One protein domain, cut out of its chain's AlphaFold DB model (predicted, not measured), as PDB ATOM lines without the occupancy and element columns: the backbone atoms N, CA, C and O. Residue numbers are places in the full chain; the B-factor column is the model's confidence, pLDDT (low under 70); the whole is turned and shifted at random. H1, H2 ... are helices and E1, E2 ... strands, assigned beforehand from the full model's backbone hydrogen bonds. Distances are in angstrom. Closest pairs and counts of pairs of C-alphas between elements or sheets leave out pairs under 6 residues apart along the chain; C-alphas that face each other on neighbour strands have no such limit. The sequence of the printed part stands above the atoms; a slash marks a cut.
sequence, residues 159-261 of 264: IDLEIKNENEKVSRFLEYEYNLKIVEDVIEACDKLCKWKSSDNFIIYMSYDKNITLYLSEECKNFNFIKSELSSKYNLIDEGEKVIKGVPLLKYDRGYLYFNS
ATOM      1  N   ILE A 159      51.722 -13.137  32.529       86.94
ATOM      2  CA  ILE A 159      52.200 -14.511  32.707       86.94
ATOM      3  C   ILE A 159      51.033 -15.444  33.015       86.94
ATOM      4  O   ILE A 159      50.085 -15.045  33.689       86.94
ATOM      5  N   ASP A 160      51.123 -16.695  32.560       84.94
ATOM      6  CA  ASP A 160      50.129 -17.717  32.883       84.94
ATOM      7  C   ASP A 160      50.330 -18.134  34.349       84.94
ATOM      8  O   ASP A 160      51.246 -18.893  34.681       84.94
ATOM      9  N   LEU A 161      49.490 -17.613  35.245       81.94
ATOM     10  CA  LEU A 161      49.445 -18.059  36.633       81.94
ATOM     11  C   LEU A 161      48.564 -19.305  36.697       81.94
ATOM     12  O   LEU A 161      47.337 -19.232  36.743       81.94
ATOM     13  N   GLU A 162      49.195 -20.476  36.655       67.25
ATOM     14  CA  GLU A 162      48.476 -21.735  36.819       67.25
ATOM     15  C   GLU A 162      47.970 -21.897  38.260       67.25
ATOM     16  O   GLU A 162      48.750 -21.888  39.215       67.25
ATOM     17  N   ILE A 163      46.673 -22.182  38.394       60.72
ATOM     18  CA  ILE A 163      46.034 -22.677  39.622       60.72
ATOM     19  C   ILE A 163      46.438 -24.149  39.814       60.72
ATOM     20  O   ILE A 163      45.633 -25.068  39.650       60.72
ATOM     21  N   LYS A 164      47.711 -24.432  40.094       51.41
ATOM     22  CA  LYS A 164      48.140 -25.790  40.467       51.41
ATOM     23  C   LYS A 164      48.136 -25.915  41.995       51.41
ATOM     24  O   LYS A 164      48.981 -25.344  42.681       51.41
ATOM     25  N   ASN A 165      47.187 -26.712  42.498       53.53
ATOM     26  CA  ASN A 165      47.017 -27.147  43.898       53.53
ATOM     27  C   ASN A 165      46.396 -26.129  44.884       53.53
ATOM     28  O   ASN A 165      46.722 -26.143  46.067       53.53
ATOM     29  N   GLU A 166      45.496 -25.243  44.446       53.88
ATOM     30  CA  GLU A 166      44.931 -24.195  45.327       53.88
ATOM     31  C   GLU A 166      43.765 -24.629  46.215       53.88
ATOM     32  O   GLU A 166      43.578 -24.035  47.273       53.88
ATOM     33  N   ASN A 167      43.061 -25.716  45.879       53.72
ATOM     34  CA  ASN A 167      42.033 -26.288  46.764       53.72
ATOM     35  C   ASN A 167      42.606 -26.804  48.105       53.72
ATOM     36  O   ASN A 167      41.840 -27.181  48.987       53.72
ATOM     37  N   GLU A 168      43.934 -26.816  48.262       58.25
ATOM     38  CA  GLU A 168      44.646 -27.266  49.463       58.25
ATOM     39  C   GLU A 168      45.502 -26.164  50.115       58.25
ATOM     40  O   GLU A 168      46.015 -26.363  51.216       58.25
ATOM     41  N   LYS A 169      45.667 -24.996  49.475       72.62
ATOM     42  CA  LYS A 169      46.510 -23.917  50.012       72.62
ATOM     43  C   LYS A 169      45.681 -22.933  50.824       72.62
ATOM     44  O   LYS A 169      44.834 -22.212  50.293       72.62
ATOM     45  N   VAL A 170      45.959 -22.896  52.123       79.00
ATOM     46  CA  VAL A 170      45.456 -21.863  53.028       79.00
ATOM     47  C   VAL A 170      46.158 -20.545  52.700       79.00
ATOM     48  O   VAL A 170      47.345 -20.505  52.381       79.00
ATOM     49  N   SER A 171      45.395 -19.460  52.691       86.12
ATOM     50  CA  SER A 171      45.881 -18.116  52.398       86.12
ATOM     51  C   SER A 171      45.231 -17.123  53.340       86.12
ATOM     52  O   SER A 171      44.123 -17.356  53.838       86.12
ATOM     53  N   ARG A 172      45.907 -15.995  53.559       92.88
ATOM     54  CA  ARG A 172      45.296 -14.888  54.286       92.88
ATOM     55  C   ARG A 172      44.357 -14.157  53.346       92.88
ATOM     56  O   ARG A 172      44.765 -13.796  52.242       92.88
ATOM     57  N   PHE A 173      43.126 -13.930  53.781       94.44
ATOM     58  CA  PHE A 173      42.139 -13.214  52.988       94.44
ATOM     59  C   PHE A 173      41.728 -11.896  53.639       94.44
ATOM     60  O   PHE A 173      41.757 -11.749  54.862       94.44
ATOM     61  N   LEU A 174      41.329 -10.955  52.788       95.94
ATOM     62  CA  LEU A 174      40.678  -9.704  53.152       95.94
ATOM     63  C   LEU A 174      39.388  -9.603  52.342       95.94
ATOM     64  O   LEU A 174      39.428  -9.664  51.112       95.94
ATOM     65  N   GLU A 175      38.252  -9.474  53.016       96.06
ATOM     66  CA  GLU A 175      36.948  -9.308  52.383       96.06
ATOM     67  C   GLU A 175      36.441  -7.887  52.605       96.06
ATOM     68  O   GLU A 175      36.315  -7.426  53.737       96.06
ATOM     69  N   TYR A 176      36.136  -7.197  51.514       95.75
ATOM     70  CA  TYR A 176      35.660  -5.820  51.508       95.75
ATOM     71  C   TYR A 176      34.305  -5.730  50.816       95.75
ATOM     72  O   TYR A 176      33.982  -6.533  49.934       95.75
ATOM     73  N   GLU A 177      33.529  -4.709  51.180       93.75
ATOM     74  CA  GLU A 177      32.294  -4.379  50.468       93.75
ATOM     75  C   GLU A 177      32.569  -4.174  48.972       93.75
ATOM     76  O   GLU A 177      33.623  -3.661  48.582       93.75
ATOM     77  N   TYR A 178      31.638  -4.617  48.121       90.56
ATOM     78  CA  TYR A 178      31.841  -4.636  46.677       90.56
ATOM     79  C   TYR A 178      32.178  -3.245  46.117       90.56
ATOM     80  O   TYR A 178      31.331  -2.353  46.042       90.56
ATOM     81  N   ASN A 179      33.424  -3.078  45.671       91.62
ATOM     82  CA  ASN A 179      33.888  -1.889  44.972       91.62
ATOM     83  C   ASN A 179      35.087  -2.224  44.076       91.62
ATOM     84  O   ASN A 179      36.199  -2.413  44.559       91.62
ATOM     85  N   LEU A 180      34.881  -2.253  42.757       88.88
ATOM     86  CA  LEU A 180      35.925  -2.636  41.798       88.88
ATOM     87  C   LEU A 180      37.188  -1.755  41.856       88.88
ATOM     88  O   LEU A 180      38.252  -2.223  41.457       88.88
ATOM     89  N   LYS A 181      37.120  -0.533  42.407       94.00
ATOM     90  CA  LYS A 181      38.306   0.323  42.616       94.00
ATOM     91  C   LYS A 181      39.343  -0.291  43.561       94.00
ATOM     92  O   LYS A 181      40.515   0.062  43.483       94.00
ATOM     93  N   ILE A 182      38.945  -1.262  44.387       94.12
ATOM     94  CA  ILE A 182      39.866  -2.044  45.219       94.12
ATOM     95  C   ILE A 182      40.966  -2.681  44.363       94.12
ATOM     96  O   ILE A 182      42.109  -2.745  44.803       94.12
ATOM     97  N   VAL A 183      40.657  -3.108  43.134       92.12
ATOM     98  CA  VAL A 183      41.644  -3.715  42.228       92.12
ATOM     99  C   VAL A 183      42.769  -2.734  41.898       92.12
ATOM    100  O   VAL A 183      43.942  -3.088  42.000       92.12
ATOM    101  N   GLU A 184      42.421  -1.495  41.548       93.44
ATOM    102  CA  GLU A 184      43.390  -0.438  41.234       93.44
ATOM    103  C   GLU A 184      44.257  -0.104  42.454       93.44
ATOM    104  O   GLU A 184      45.479  -0.020  42.346       93.44
ATOM    105  N   ASP A 185      43.647  -0.001  43.636       95.69
ATOM    106  CA  ASP A 185      44.361   0.326  44.874       95.69
ATOM    107  C   ASP A 185      45.262  -0.817  45.376       95.69
ATOM    108  O   ASP A 185      46.321  -0.562  45.955       95.69
ATOM    109  N   VAL A 186      44.893  -2.080  45.131       95.19
ATOM    110  CA  VAL A 186      45.761  -3.245  45.386       95.19
ATOM    111  C   VAL A 186      47.003  -3.192  44.502       95.19
ATOM    112  O   VAL A 186      48.114  -3.445  44.978       95.19
ATOM    113  N   ILE A 187      46.825  -2.859  43.221       94.00
ATOM    114  CA  ILE A 187      47.933  -2.693  42.276       94.00
ATOM    115  C   ILE A 187      48.829  -1.537  42.735       94.00
ATOM    116  O   ILE A 187      50.044  -1.710  42.803       94.00
ATOM    117  N   GLU A 188      48.253  -0.401  43.141       93.75
ATOM    118  CA  GLU A 188      49.009   0.749  43.654       93.75
ATOM    119  C   GLU A 188      49.830   0.386  44.906       93.75
ATOM    120  O   GLU A 188      51.000   0.768  45.027       93.75
ATOM    121  N   ALA A 189      49.253  -0.389  45.828       94.94
ATOM    122  CA  ALA A 189      49.965  -0.888  47.001       94.94
ATOM    123  C   ALA A 189      51.143  -1.794  46.599       94.94
ATOM    124  O   ALA A 189      52.253  -1.639  47.118       94.94
ATOM    125  N   CYS A 190      50.951  -2.694  45.632       94.31
ATOM    126  CA  CYS A 190      52.031  -3.535  45.111       94.31
ATOM    127  C   CYS A 190      53.113  -2.710  44.391       94.31
ATOM    128  O   CYS A 190      54.304  -2.967  44.568       94.31
ATOM    129  N   ASP A 191      52.737  -1.659  43.666       90.38
ATOM    130  CA  ASP A 191      53.679  -0.733  43.029       90.38
ATOM    131  C   ASP A 191      54.517   0.044  44.052       90.38
ATOM    132  O   ASP A 191      55.711   0.285  43.831       90.38
ATOM    133  N   LYS A 192      53.945   0.401  45.207       93.38
ATOM    134  CA  LYS A 192      54.716   0.960  46.333       93.38
ATOM    135  C   LYS A 192      55.742  -0.054  46.845       93.38
ATOM    136  O   LYS A 192      56.903   0.314  47.026       93.38
ATOM    137  N   LEU A 193      55.373  -1.333  46.970       92.75
ATOM    138  CA  LEU A 193      56.321  -2.402  47.316       92.75
ATOM    139  C   LEU A 193      57.432  -2.559  46.264       92.75
ATOM    140  O   LEU A 193      58.587  -2.792  46.631       92.75
ATOM    141  N   CYS A 194      57.128  -2.407  44.969       87.06
ATOM    142  CA  CYS A 194      58.131  -2.393  43.896       87.06
ATOM    143  C   CYS A 194      59.132  -1.246  44.087       87.06
ATOM    144  O   CYS A 194      60.345  -1.465  44.063       87.06
ATOM    145  N   LYS A 195      58.642  -0.028  44.356       86.31
ATOM    146  CA  LYS A 195      59.483   1.159  44.607       86.31
ATOM    147  C   LYS A 195      60.360   1.004  45.851       86.31
ATOM    148  O   LYS A 195      61.490   1.485  45.861       86.31
ATOM    149  N   TRP A 196      59.873   0.303  46.873       88.38
ATOM    150  CA  TRP A 196      60.641  -0.021  48.081       88.38
ATOM    151  C   TRP A 196      61.620  -1.183  47.905       88.38
ATOM    152  O   TRP A 196      62.371  -1.481  48.831       88.38
ATOM    153  N   LYS A 197      61.636  -1.829  46.732       83.38
ATOM    154  CA  LYS A 197      62.445  -3.023  46.453       83.38
ATOM    155  C   LYS A 197      62.199  -4.131  47.485       83.38
ATOM    156  O   LYS A 197      63.147  -4.763  47.955       83.38
ATOM    157  N   SER A 198      60.934  -4.345  47.863       88.75
ATOM    158  CA  SER A 198      60.583  -5.433  48.779       88.75
ATOM    159  C   SER A 198      61.013  -6.785  48.199       88.75
ATOM    160  O   SER A 198      60.929  -7.043  47.001       88.75
ATOM    161  N   SER A 199      61.515  -7.660  49.070       89.25
ATOM    162  CA  SER A 199      61.972  -9.005  48.704       89.25
ATOM    163  C   SER A 199      60.850 -10.046  48.685       89.25
ATOM    164  O   SER A 199      61.135 -11.240  48.604       89.25
ATOM    165  N   ASP A 200      59.604  -9.615  48.867       90.75
ATOM    166  CA  ASP A 200      58.442 -10.497  48.917       90.75
ATOM    167  C   ASP A 200      58.239 -11.250  47.599       90.75
ATOM    168  O   ASP A 200      58.658 -10.801  46.537       90.75
ATOM    169  N   ASN A 201      57.585 -12.403  47.672       90.19
ATOM    170  CA  ASN A 201      57.148 -13.170  46.514       90.19
ATOM    171  C   ASN A 201      55.776 -13.745  46.857       90.19
ATOM    172  O   ASN A 201      55.668 -14.498  47.817       90.19
ATOM    173  N   PHE A 202      54.726 -13.327  46.165       91.44
ATOM    174  CA  PHE A 202      53.368 -13.787  46.444       91.44
ATOM    175  C   PHE A 202      52.464 -13.603  45.232       91.44
ATOM    176  O   PHE A 202      52.738 -12.812  44.328       91.44
ATOM    177  N   ILE A 203      51.349 -14.324  45.247       91.62
ATOM    178  CA  ILE A 203      50.270 -14.175  44.273       91.62
ATOM    179  C   ILE A 203      49.049 -13.633  45.013       91.62
ATOM    180  O   ILE A 203      48.768 -14.049  46.142       91.62
ATOM    181  N   ILE A 204      48.356 -12.684  44.383       92.75
ATOM    182  CA  ILE A 204      47.049 -12.207  44.831       92.75
ATOM    183  C   ILE A 204      45.984 -12.832  43.936       92.75
ATOM    184  O   ILE A 204      46.030 -12.694  42.712       92.75
ATOM    185  N   TYR A 205      45.001 -13.464  44.564       92.25
ATOM    186  CA  TYR A 205      43.794 -13.966  43.918       92.25
ATOM    187  C   TYR A 205      42.607 -13.110  44.313       92.25
ATOM    188  O   TYR A 205      42.573 -12.544  45.407       92.25
ATOM    189  N   MET A 206      41.619 -13.044  43.431       92.25
ATOM    190  CA  MET A 206      40.414 -12.266  43.647       92.25
ATOM    191  C   MET A 206      39.166 -13.095  43.356       92.25
ATOM    192  O   MET A 206      39.044 -13.725  42.304       92.25
ATOM    193  N   SER A 207      38.208 -13.026  44.273       91.88
ATOM    194  CA  SER A 207      36.838 -13.503  44.094       91.88
ATOM    195  C   SER A 207      35.878 -12.321  44.222       91.88
ATOM    196  O   SER A 207      36.050 -11.488  45.109       91.88
ATOM    197  N   TYR A 208      34.873 -12.252  43.351       88.75
ATOM    198  CA  TYR A 208      33.951 -11.115  43.237       88.75
ATOM    199  C   TYR A 208      32.481 -11.566  43.178       88.75
ATOM    200  O   TYR A 208      31.767 -11.269  42.229       88.75
ATOM    201  N   ASP A 209      32.029 -12.316  44.187       84.25
ATOM    202  CA  ASP A 209      30.623 -12.740  44.286       84.25
ATOM    203  C   ASP A 209      29.752 -11.601  44.863       84.25
ATOM    204  O   ASP A 209      29.445 -10.635  44.171       84.25
ATOM    205  N   LYS A 210      29.400 -11.648  46.156       84.94
ATOM    206  CA  LYS A 210      28.673 -10.550  46.830       84.94
ATOM    207  C   LYS A 210      29.579  -9.409  47.296       84.94
ATOM    208  O   LYS A 210      29.147  -8.265  47.349       84.94
ATOM    209  N   ASN A 211      30.813  -9.751  47.642       92.31
ATOM    210  CA  ASN A 211      31.866  -8.882  48.153       92.31
ATOM    211  C   ASN A 211      33.146  -9.145  47.354       92.31
ATOM    212  O   ASN A 211      33.244 -10.158  46.650       92.31
ATOM    213  N   ILE A 212      34.135  -8.262  47.482       94.19
ATOM    214  CA  ILE A 212      35.464  -8.506  46.918       94.19
ATOM    215  C   ILE A 212      36.322  -9.169  47.985       94.19
ATOM    216  O   ILE A 212      36.611  -8.576  49.023       94.19
ATOM    217  N   THR A 213      36.745 -10.399  47.712       95.19
ATOM    218  CA  THR A 213      37.688 -11.131  48.556       95.19
ATOM    219  C   THR A 213      39.030 -11.221  47.856       95.19
ATOM    220  O   THR A 213      39.129 -11.774  46.758       95.19
ATOM    221  N   LEU A 214      40.063 -10.702  48.509       95.00
ATOM    222  CA  LEU A 214      41.451 -10.832  48.092       95.00
ATOM    223  C   LEU A 214      42.095 -11.949  48.899       95.00
ATOM    224  O   LEU A 214      42.037 -11.917  50.125       95.00
ATOM    225  N   TYR A 215      42.735 -12.897  48.228       93.12
ATOM    226  CA  TYR A 215      43.523 -13.947  48.864       93.12
ATOM    227  C   TYR A 215      44.992 -13.690  48.568       93.12
ATOM    228  O   TYR A 215      45.399 -13.636  47.407       93.12
ATOM    229  N   LEU A 216      45.787 -13.524  49.616       91.81
ATOM    230  CA  LEU A 216      47.222 -13.312  49.536       91.81
ATOM    231  C   LEU A 216      47.911 -14.570  50.055       91.81
ATOM    232  O   LEU A 216      47.677 -14.992  51.194       91.81
ATOM    233  N   SER A 217      48.764 -15.177  49.228       83.19
ATOM    234  CA  SER A 217      49.523 -16.363  49.641       83.19
ATOM    235  C   SER A 217      50.334 -16.088  50.915       83.19
ATOM    236  O   SER A 217      50.793 -14.965  51.136       83.19
ATOM    237  N   GLU A 218      50.556 -17.114  51.744       71.88
ATOM    238  CA  GLU A 218      51.241 -16.983  53.044       71.88
ATOM    239  C   GLU A 218      52.595 -16.258  52.958       71.88
ATOM    240  O   GLU A 218      52.939 -15.484  53.851       71.88
ATOM    241  N   GLU A 219      53.302 -16.416  51.836       80.50
ATOM    242  CA  GLU A 219      54.591 -15.785  51.524       80.50
ATOM    243  C   GLU A 219      54.565 -14.235  51.484       80.50
ATOM    244  O   GLU A 219      55.623 -13.598  51.465       80.50
ATOM    245  N   CYS A 220      53.387 -13.599  51.530       86.69
ATOM    246  CA  CYS A 220      53.226 -12.143  51.573       86.69
ATOM    247  C   CYS A 220      53.612 -11.547  52.945       86.69
ATOM    248  O   CYS A 220      52.766 -11.288  53.807       86.69
ATOM    249  N   LYS A 221      54.900 -11.292  53.193       90.12
ATOM    250  CA  LYS A 221      55.363 -10.703  54.468       90.12
ATOM    251  C   LYS A 221      54.774  -9.310  54.710       90.12
ATOM    252  O   LYS A 221      54.502  -8.959  55.857       90.12
ATOM    253  N   ASN A 222      54.511  -8.553  53.646       92.00
ATOM    254  CA  ASN A 222      53.911  -7.217  53.694       92.00
ATOM    255  C   ASN A 222      52.369  -7.211  53.653       92.00
ATOM    256  O   ASN A 222      51.766  -6.189  53.332       92.00
ATOM    257  N   PHE A 223      51.704  -8.306  54.035       93.81
ATOM    258  CA  PHE A 223      50.238  -8.376  54.115       93.81
ATOM    259  C   PHE A 223      49.615  -7.218  54.912       93.81
ATOM    260  O   PHE A 223      48.676  -6.583  54.445       93.81
ATOM    261  N   ASN A 224      50.162  -6.905  56.094       93.81
ATOM    262  CA  ASN A 224      49.624  -5.840  56.948       93.81
ATOM    263  C   ASN A 224      49.726  -4.459  56.294       93.81
ATOM    264  O   ASN A 224      48.863  -3.618  56.522       93.81
ATOM    265  N   PHE A 225      50.756  -4.237  55.473       95.62
ATOM    266  CA  PHE A 225      50.877  -3.012  54.695       95.62
ATOM    267  C   PHE A 225      49.749  -2.927  53.659       95.62
ATOM    268  O   PHE A 225      49.009  -1.945  53.660       95.62
ATOM    269  N   ILE A 226      49.545  -3.981  52.860       95.25
ATOM    270  CA  ILE A 226      48.460  -4.032  51.865       95.25
ATOM    271  C   ILE A 226      47.099  -3.835  52.544       95.25
ATOM    272  O   ILE A 226      46.321  -2.982  52.124       95.25
ATOM    273  N   LYS A 227      46.841  -4.549  53.646       95.88
ATOM    274  CA  LYS A 227      45.636  -4.365  54.463       95.88
ATOM    275  C   LYS A 227      45.469  -2.907  54.889       95.88
ATOM    276  O   LYS A 227      44.387  -2.359  54.730       95.88
ATOM    277  N   SER A 228      46.515  -2.276  55.426       96.00
ATOM    278  CA  SER A 228      46.434  -0.893  55.909       96.00
ATOM    279  C   SER A 228      46.129   0.115  54.797       96.00
ATOM    280  O   SER A 228      45.307   1.007  55.005       96.00
ATOM    281  N   GLU A 229      46.712  -0.064  53.608       96.12
ATOM    282  CA  GLU A 229      46.446   0.785  52.442       96.12
ATOM    283  C   GLU A 229      44.969   0.697  52.033       96.12
ATOM    284  O   GLU A 229      44.313   1.723  51.850       96.12
ATOM    285  N   LEU A 230      44.415  -0.517  51.966       96.19
ATOM    286  CA  LEU A 230      43.028  -0.746  51.554       96.19
ATOM    287  C   LEU A 230      42.017  -0.362  52.635       96.19
ATOM    288  O   LEU A 230      41.054   0.347  52.356       96.19
ATOM    289  N   SER A 231      42.236  -0.771  53.883       94.06
ATOM    290  CA  SER A 231      41.327  -0.483  54.998       94.06
ATOM    291  C   SER A 231      41.257   1.006  55.357       94.06
ATOM    292  O   SER A 231      40.339   1.414  56.059       94.06
ATOM    293  N   SER A 232      42.188   1.834  54.868       94.19
ATOM    294  CA  SER A 232      42.076   3.297  54.959       94.19
ATOM    295  C   SER A 232      41.030   3.892  54.002       94.19
ATOM    296  O   SER A 232      40.539   4.996  54.239       94.19
ATOM    297  N   LYS A 233      40.685   3.163  52.932       95.44
ATOM    298  CA  LYS A 233      39.796   3.597  51.843       95.44
ATOM    299  C   LYS A 233      38.470   2.826  51.809       95.44
ATOM    300  O   LYS A 233      37.469   3.365  51.342       95.44
ATOM    301  N   TYR A 234      38.458   1.585  52.296       95.75
ATOM    302  CA  TYR A 234      37.344   0.646  52.161       95.75
ATOM    303  C   TYR A 234      36.947   0.020  53.495       95.75
ATOM    304  O   TYR A 234      37.786  -0.234  54.361       95.75
ATOM    305  N   ASN A 235      35.658  -0.290  53.633       93.25
ATOM    306  CA  ASN A 235      35.136  -0.992  54.795       93.25
ATOM    307  C   ASN A 235      35.502  -2.485  54.729       93.25
ATOM    308  O   ASN A 235      35.039  -3.202  53.839       93.25
ATOM    309  N   LEU A 236      36.346  -2.937  55.659       95.25
ATOM    310  CA  LEU A 236      36.714  -4.347  55.811       95.25
ATOM    311  C   LEU A 236      35.562  -5.097  56.495       95.25
ATOM    312  O   LEU A 236      35.150  -4.727  57.593       95.25
ATOM    313  N   ILE A 237      35.059  -6.143  55.847       95.38
ATOM    314  CA  ILE A 237      33.949  -6.974  56.326       95.38
ATOM    315  C   ILE A 237      34.472  -8.147  57.153       95.38
ATOM    316  O   ILE A 237      33.948  -8.417  58.232       95.38
ATOM    317  N   ASP A 238      35.480  -8.850  56.639       95.19
ATOM    318  CA  ASP A 238      36.020 -10.068  57.244       95.19
ATOM    319  C   ASP A 238      37.502 -10.238  56.875       95.19
ATOM    320  O   ASP A 238      37.967  -9.759  55.834       95.19
ATOM    321  N   GLU A 239      38.256 -10.923  57.727       95.25
ATOM    322  CA  GLU A 239      39.646 -11.300  57.475       95.25
ATOM    323  C   GLU A 239      40.003 -12.594  58.204       95.25
ATOM    324  O   GLU A 239      39.407 -12.951  59.220       95.25
ATOM    325  N   GLY A 240      41.021 -13.296  57.718       92.75
ATOM    326  CA  GLY A 240      41.507 -14.507  58.369       92.75
ATOM    327  C   GLY A 240      42.199 -15.434  57.392       92.75
ATOM    328  O   GLY A 240      42.812 -14.987  56.426       92.75
ATOM    329  N   GLU A 241      42.075 -16.734  57.633       92.44
ATOM    330  CA  GLU A 241      42.668 -17.778  56.805       92.44
ATOM    331  C   GLU A 241      41.575 -18.606  56.128       92.44
ATOM    332  O   GLU A 241      40.687 -19.151  56.785       92.44
ATOM    333  N   LYS A 242      41.623 -18.686  54.797       88.88
ATOM    334  CA  LYS A 242      40.702 -19.491  53.985       88.88
ATOM    335  C   LYS A 242      41.471 -20.138  52.833       88.88
ATOM    336  O   LYS A 242      42.504 -19.638  52.385       88.88
ATOM    337  N   VAL A 243      40.943 -21.258  52.347       87.69
ATOM    338  CA  VAL A 243      41.391 -21.858  51.084       87.69
ATOM    339  C   VAL A 243      41.148 -20.856  49.959       87.69
ATOM    340  O   VAL A 243      40.081 -20.233  49.917       87.69
ATOM    341  N   ILE A 244      42.138 -20.698  49.080       86.12
ATOM    342  CA  ILE A 244      42.079 -19.766  47.951       86.12
ATOM    343  C   ILE A 244      40.858 -20.077  47.077       86.12
ATOM    344  O   ILE A 244      40.584 -21.232  46.741       86.12
ATOM    345  N   LYS A 245      40.116 -19.031  46.703       84.25
ATOM    346  CA  LYS A 245      39.017 -19.091  45.732       84.25
ATOM    347  C   LYS A 245      39.098 -17.901  44.781       84.25
ATOM    348  O   LYS A 245      39.489 -16.810  45.182       84.25
ATOM    349  N   GLY A 246      38.633 -18.091  43.551       85.38
ATOM    350  CA  GLY A 246      38.585 -17.037  42.539       85.38
ATOM    351  C   GLY A 246      39.696 -17.164  41.504       85.38
ATOM    352  O   GLY A 246      40.207 -18.257  41.268       85.38
ATOM    353  N   VAL A 247      40.022 -16.051  40.850       88.31
ATOM    354  CA  VAL A 247      40.994 -16.002  39.752       88.31
ATOM    355  C   VAL A 247      42.286 -15.314  40.198       88.31
ATOM    356  O   VAL A 247      42.220 -14.346  40.963       88.31
ATOM    357  N   PRO A 248      43.465 -15.773  39.745       89.94
ATOM    358  CA  PRO A 248      44.709 -15.055  39.983       89.94
ATOM    359  C   PRO A 248      44.655 -13.688  39.299       89.94
ATOM    360  O   PRO A 248      44.351 -13.583  38.112       89.94
ATOM    361  N   LEU A 249      44.951 -12.642  40.067       91.12
ATOM    362  CA  LEU A 249      44.970 -11.258  39.600       91.12
ATOM    363  C   LEU A 249      46.386 -10.863  39.165       91.12
ATOM    364  O   LEU A 249      46.608 -10.448  38.027       91.12
ATOM    365  N   LEU A 250      47.347 -10.997  40.084       93.31
ATOM    366  CA  LEU A 250      48.735 -10.589  39.877       93.31
ATOM    367  C   LEU A 250      49.706 -11.425  40.710       93.31
ATOM    368  O   LEU A 250      49.344 -11.986  41.746       93.31
ATOM    369  N   LYS A 251      50.963 -11.444  40.274       92.25
ATOM    370  CA  LYS A 251      52.113 -11.951  41.017       92.25
ATOM    371  C   LYS A 251      53.077 -10.806  41.300       92.25
ATOM    372  O   LYS A 251      53.506 -10.104  40.387       92.25
ATOM    373  N   TYR A 252      53.449 -10.672  42.563       92.62
ATOM    374  CA  TYR A 252      54.580  -9.868  42.992       92.62
ATOM    375  C   TYR A 252      55.781 -10.790  43.196       92.62
ATOM    376  O   TYR A 252      55.681 -11.757  43.946       92.62
ATOM    377  N   ASP A 253      56.916 -10.497  42.570       89.25
ATOM    378  CA  ASP A 253      58.165 -11.235  42.775       89.25
ATOM    379  C   ASP A 253      59.335 -10.261  42.921       89.25
ATOM    380  O   ASP A 253      59.803  -9.695  41.941       89.25
ATOM    381  N   ARG A 254      59.815 -10.048  44.150       88.12
ATOM    382  CA  ARG A 254      61.054  -9.318  44.490       88.12
ATOM    383  C   ARG A 254      61.224  -7.984  43.744       88.12
ATOM    384  O   ARG A 254      62.305  -7.688  43.229       88.12
ATOM    385  N   GLY A 255      60.162  -7.182  43.689       86.12
ATOM    386  CA  GLY A 255      60.153  -5.873  43.028       86.12
ATOM    387  C   GLY A 255      59.657  -5.866  41.581       86.12
ATOM    388  O   GLY A 255      59.710  -4.815  40.942       86.12
ATOM    389  N   TYR A 256      59.169  -7.001  41.079       88.62
ATOM    390  CA  TYR A 256      58.558  -7.149  39.760       88.62
ATOM    391  C   TYR A 256      57.073  -7.483  39.900       88.62
ATOM    392  O   TYR A 256      56.697  -8.328  40.715       88.62
ATOM    393  N   LEU A 257      56.239  -6.815  39.106       91.75
ATOM    394  CA  LEU A 257      54.794  -6.992  39.088       91.75
ATOM    395  C   LEU A 257      54.366  -7.619  37.762       91.75
ATOM    396  O   LEU A 257      54.553  -7.030  36.698       91.75
ATOM    397  N   TYR A 258      53.768  -8.800  37.834       90.81
ATOM    398  CA  TYR A 258      53.276  -9.536  36.677       90.81
ATOM    399  C   TYR A 258      51.769  -9.719  36.799       90.81
ATOM    400  O   TYR A 258      51.268 -10.048  37.874       90.81
ATOM    401  N   PHE A 259      51.042  -9.546  35.703       91.19
ATOM    402  CA  PHE A 259      49.597  -9.768  35.669       91.19
ATOM    403  C   PHE A 259      49.283 -11.143  35.105       91.19
ATOM    404  O   PHE A 259      50.037 -11.672  34.293       91.19
ATOM    405  N   ASN A 260      48.163 -11.729  35.515       89.00
ATOM    406  CA  ASN A 260      47.736 -12.988  34.923       89.00
ATOM    407  C   ASN A 260      47.360 -12.797  33.439       89.00
ATOM    408  O   ASN A 260      46.625 -11.865  33.096       89.00
ATOM    409  N   SER A 261      47.813 -13.681  32.551       81.88
ATOM    410  CA  SER A 261      47.232 -13.800  31.211       81.88
ATOM    411  C   SER A 261      45.892 -14.520  31.313       81.88
ATOM    412  O   SER A 261      45.816 -15.725  31.531       81.88
TER     413      SER A 261
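This is residues 159 to 261 of the 264 residues of an uncharacterized protein of Clostridium cylindrosporum DSM 605 (UniProt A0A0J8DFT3). One twisted sheet of six strands makes a wall, with helices H1 and H2 packed over one face, two layers, and no named helix on the other. The printed part has 103 residues with two named helices and six named strands, in the order E1 H1 E2 E3 H2 E4 E5 E6. The sheet is antiparallel, ordered E4 E1 E3 E2 E5 E6. The class is mixed, helices and strands; the whole is compact, radius of gyration of the C-alphas 12.5 A, spans 32 by 32 by 23 A.

E1, residues 170 to 176, has two antiparallel neighbours within hydrogen-bond range: E3, residues 212 to 217, N 174 to O 214 2.9 A, and edge strand E4, residues 236 to 243, N 173 to O 240 2.9 A. E4 bends by 68 degrees at residue 240. E2, residues 201 to 208, forms a hairpin with E3, N 205 to O 215 2.9 A, and neighbours E5, residues 247 to 253, N 202 to O 252 2.9 A. E5 forms a hairpin with edge strand E6, residues 256 to 260, N 251 to O 258 2.8 A. H1, residues 181 to 195, runs along the strands over E2, height over the sheet 8.1 A. H2, residues 223 to 231, runs along them over E1 and, only just, with 3 C-alphas, E3, height 8.9 A. H1 and H2 touch, closest C-alphas Ala 189 and Ile 226, 6.0 A, at a steep tilt of 43 degrees, opposite ways. E1, H1, E2 and E3, H2, E4 are split strand-helix-strand units, another strand between each unit's two strands, with right-handed crossovers. In both helices every O i to N i+4 pair is within hydrogen-bond range.

E1 begins at C-alpha 170, (45.456, -21.863, 53.028); E6 ends at C-alpha 260, (47.736, -12.988, 34.923). First to last C-alpha, E2 measures 23.5 A and H1 21.3 A.

The printed part has no cut, and its links between named elements are tight. Residues 162 to 168 are under pLDDT 70.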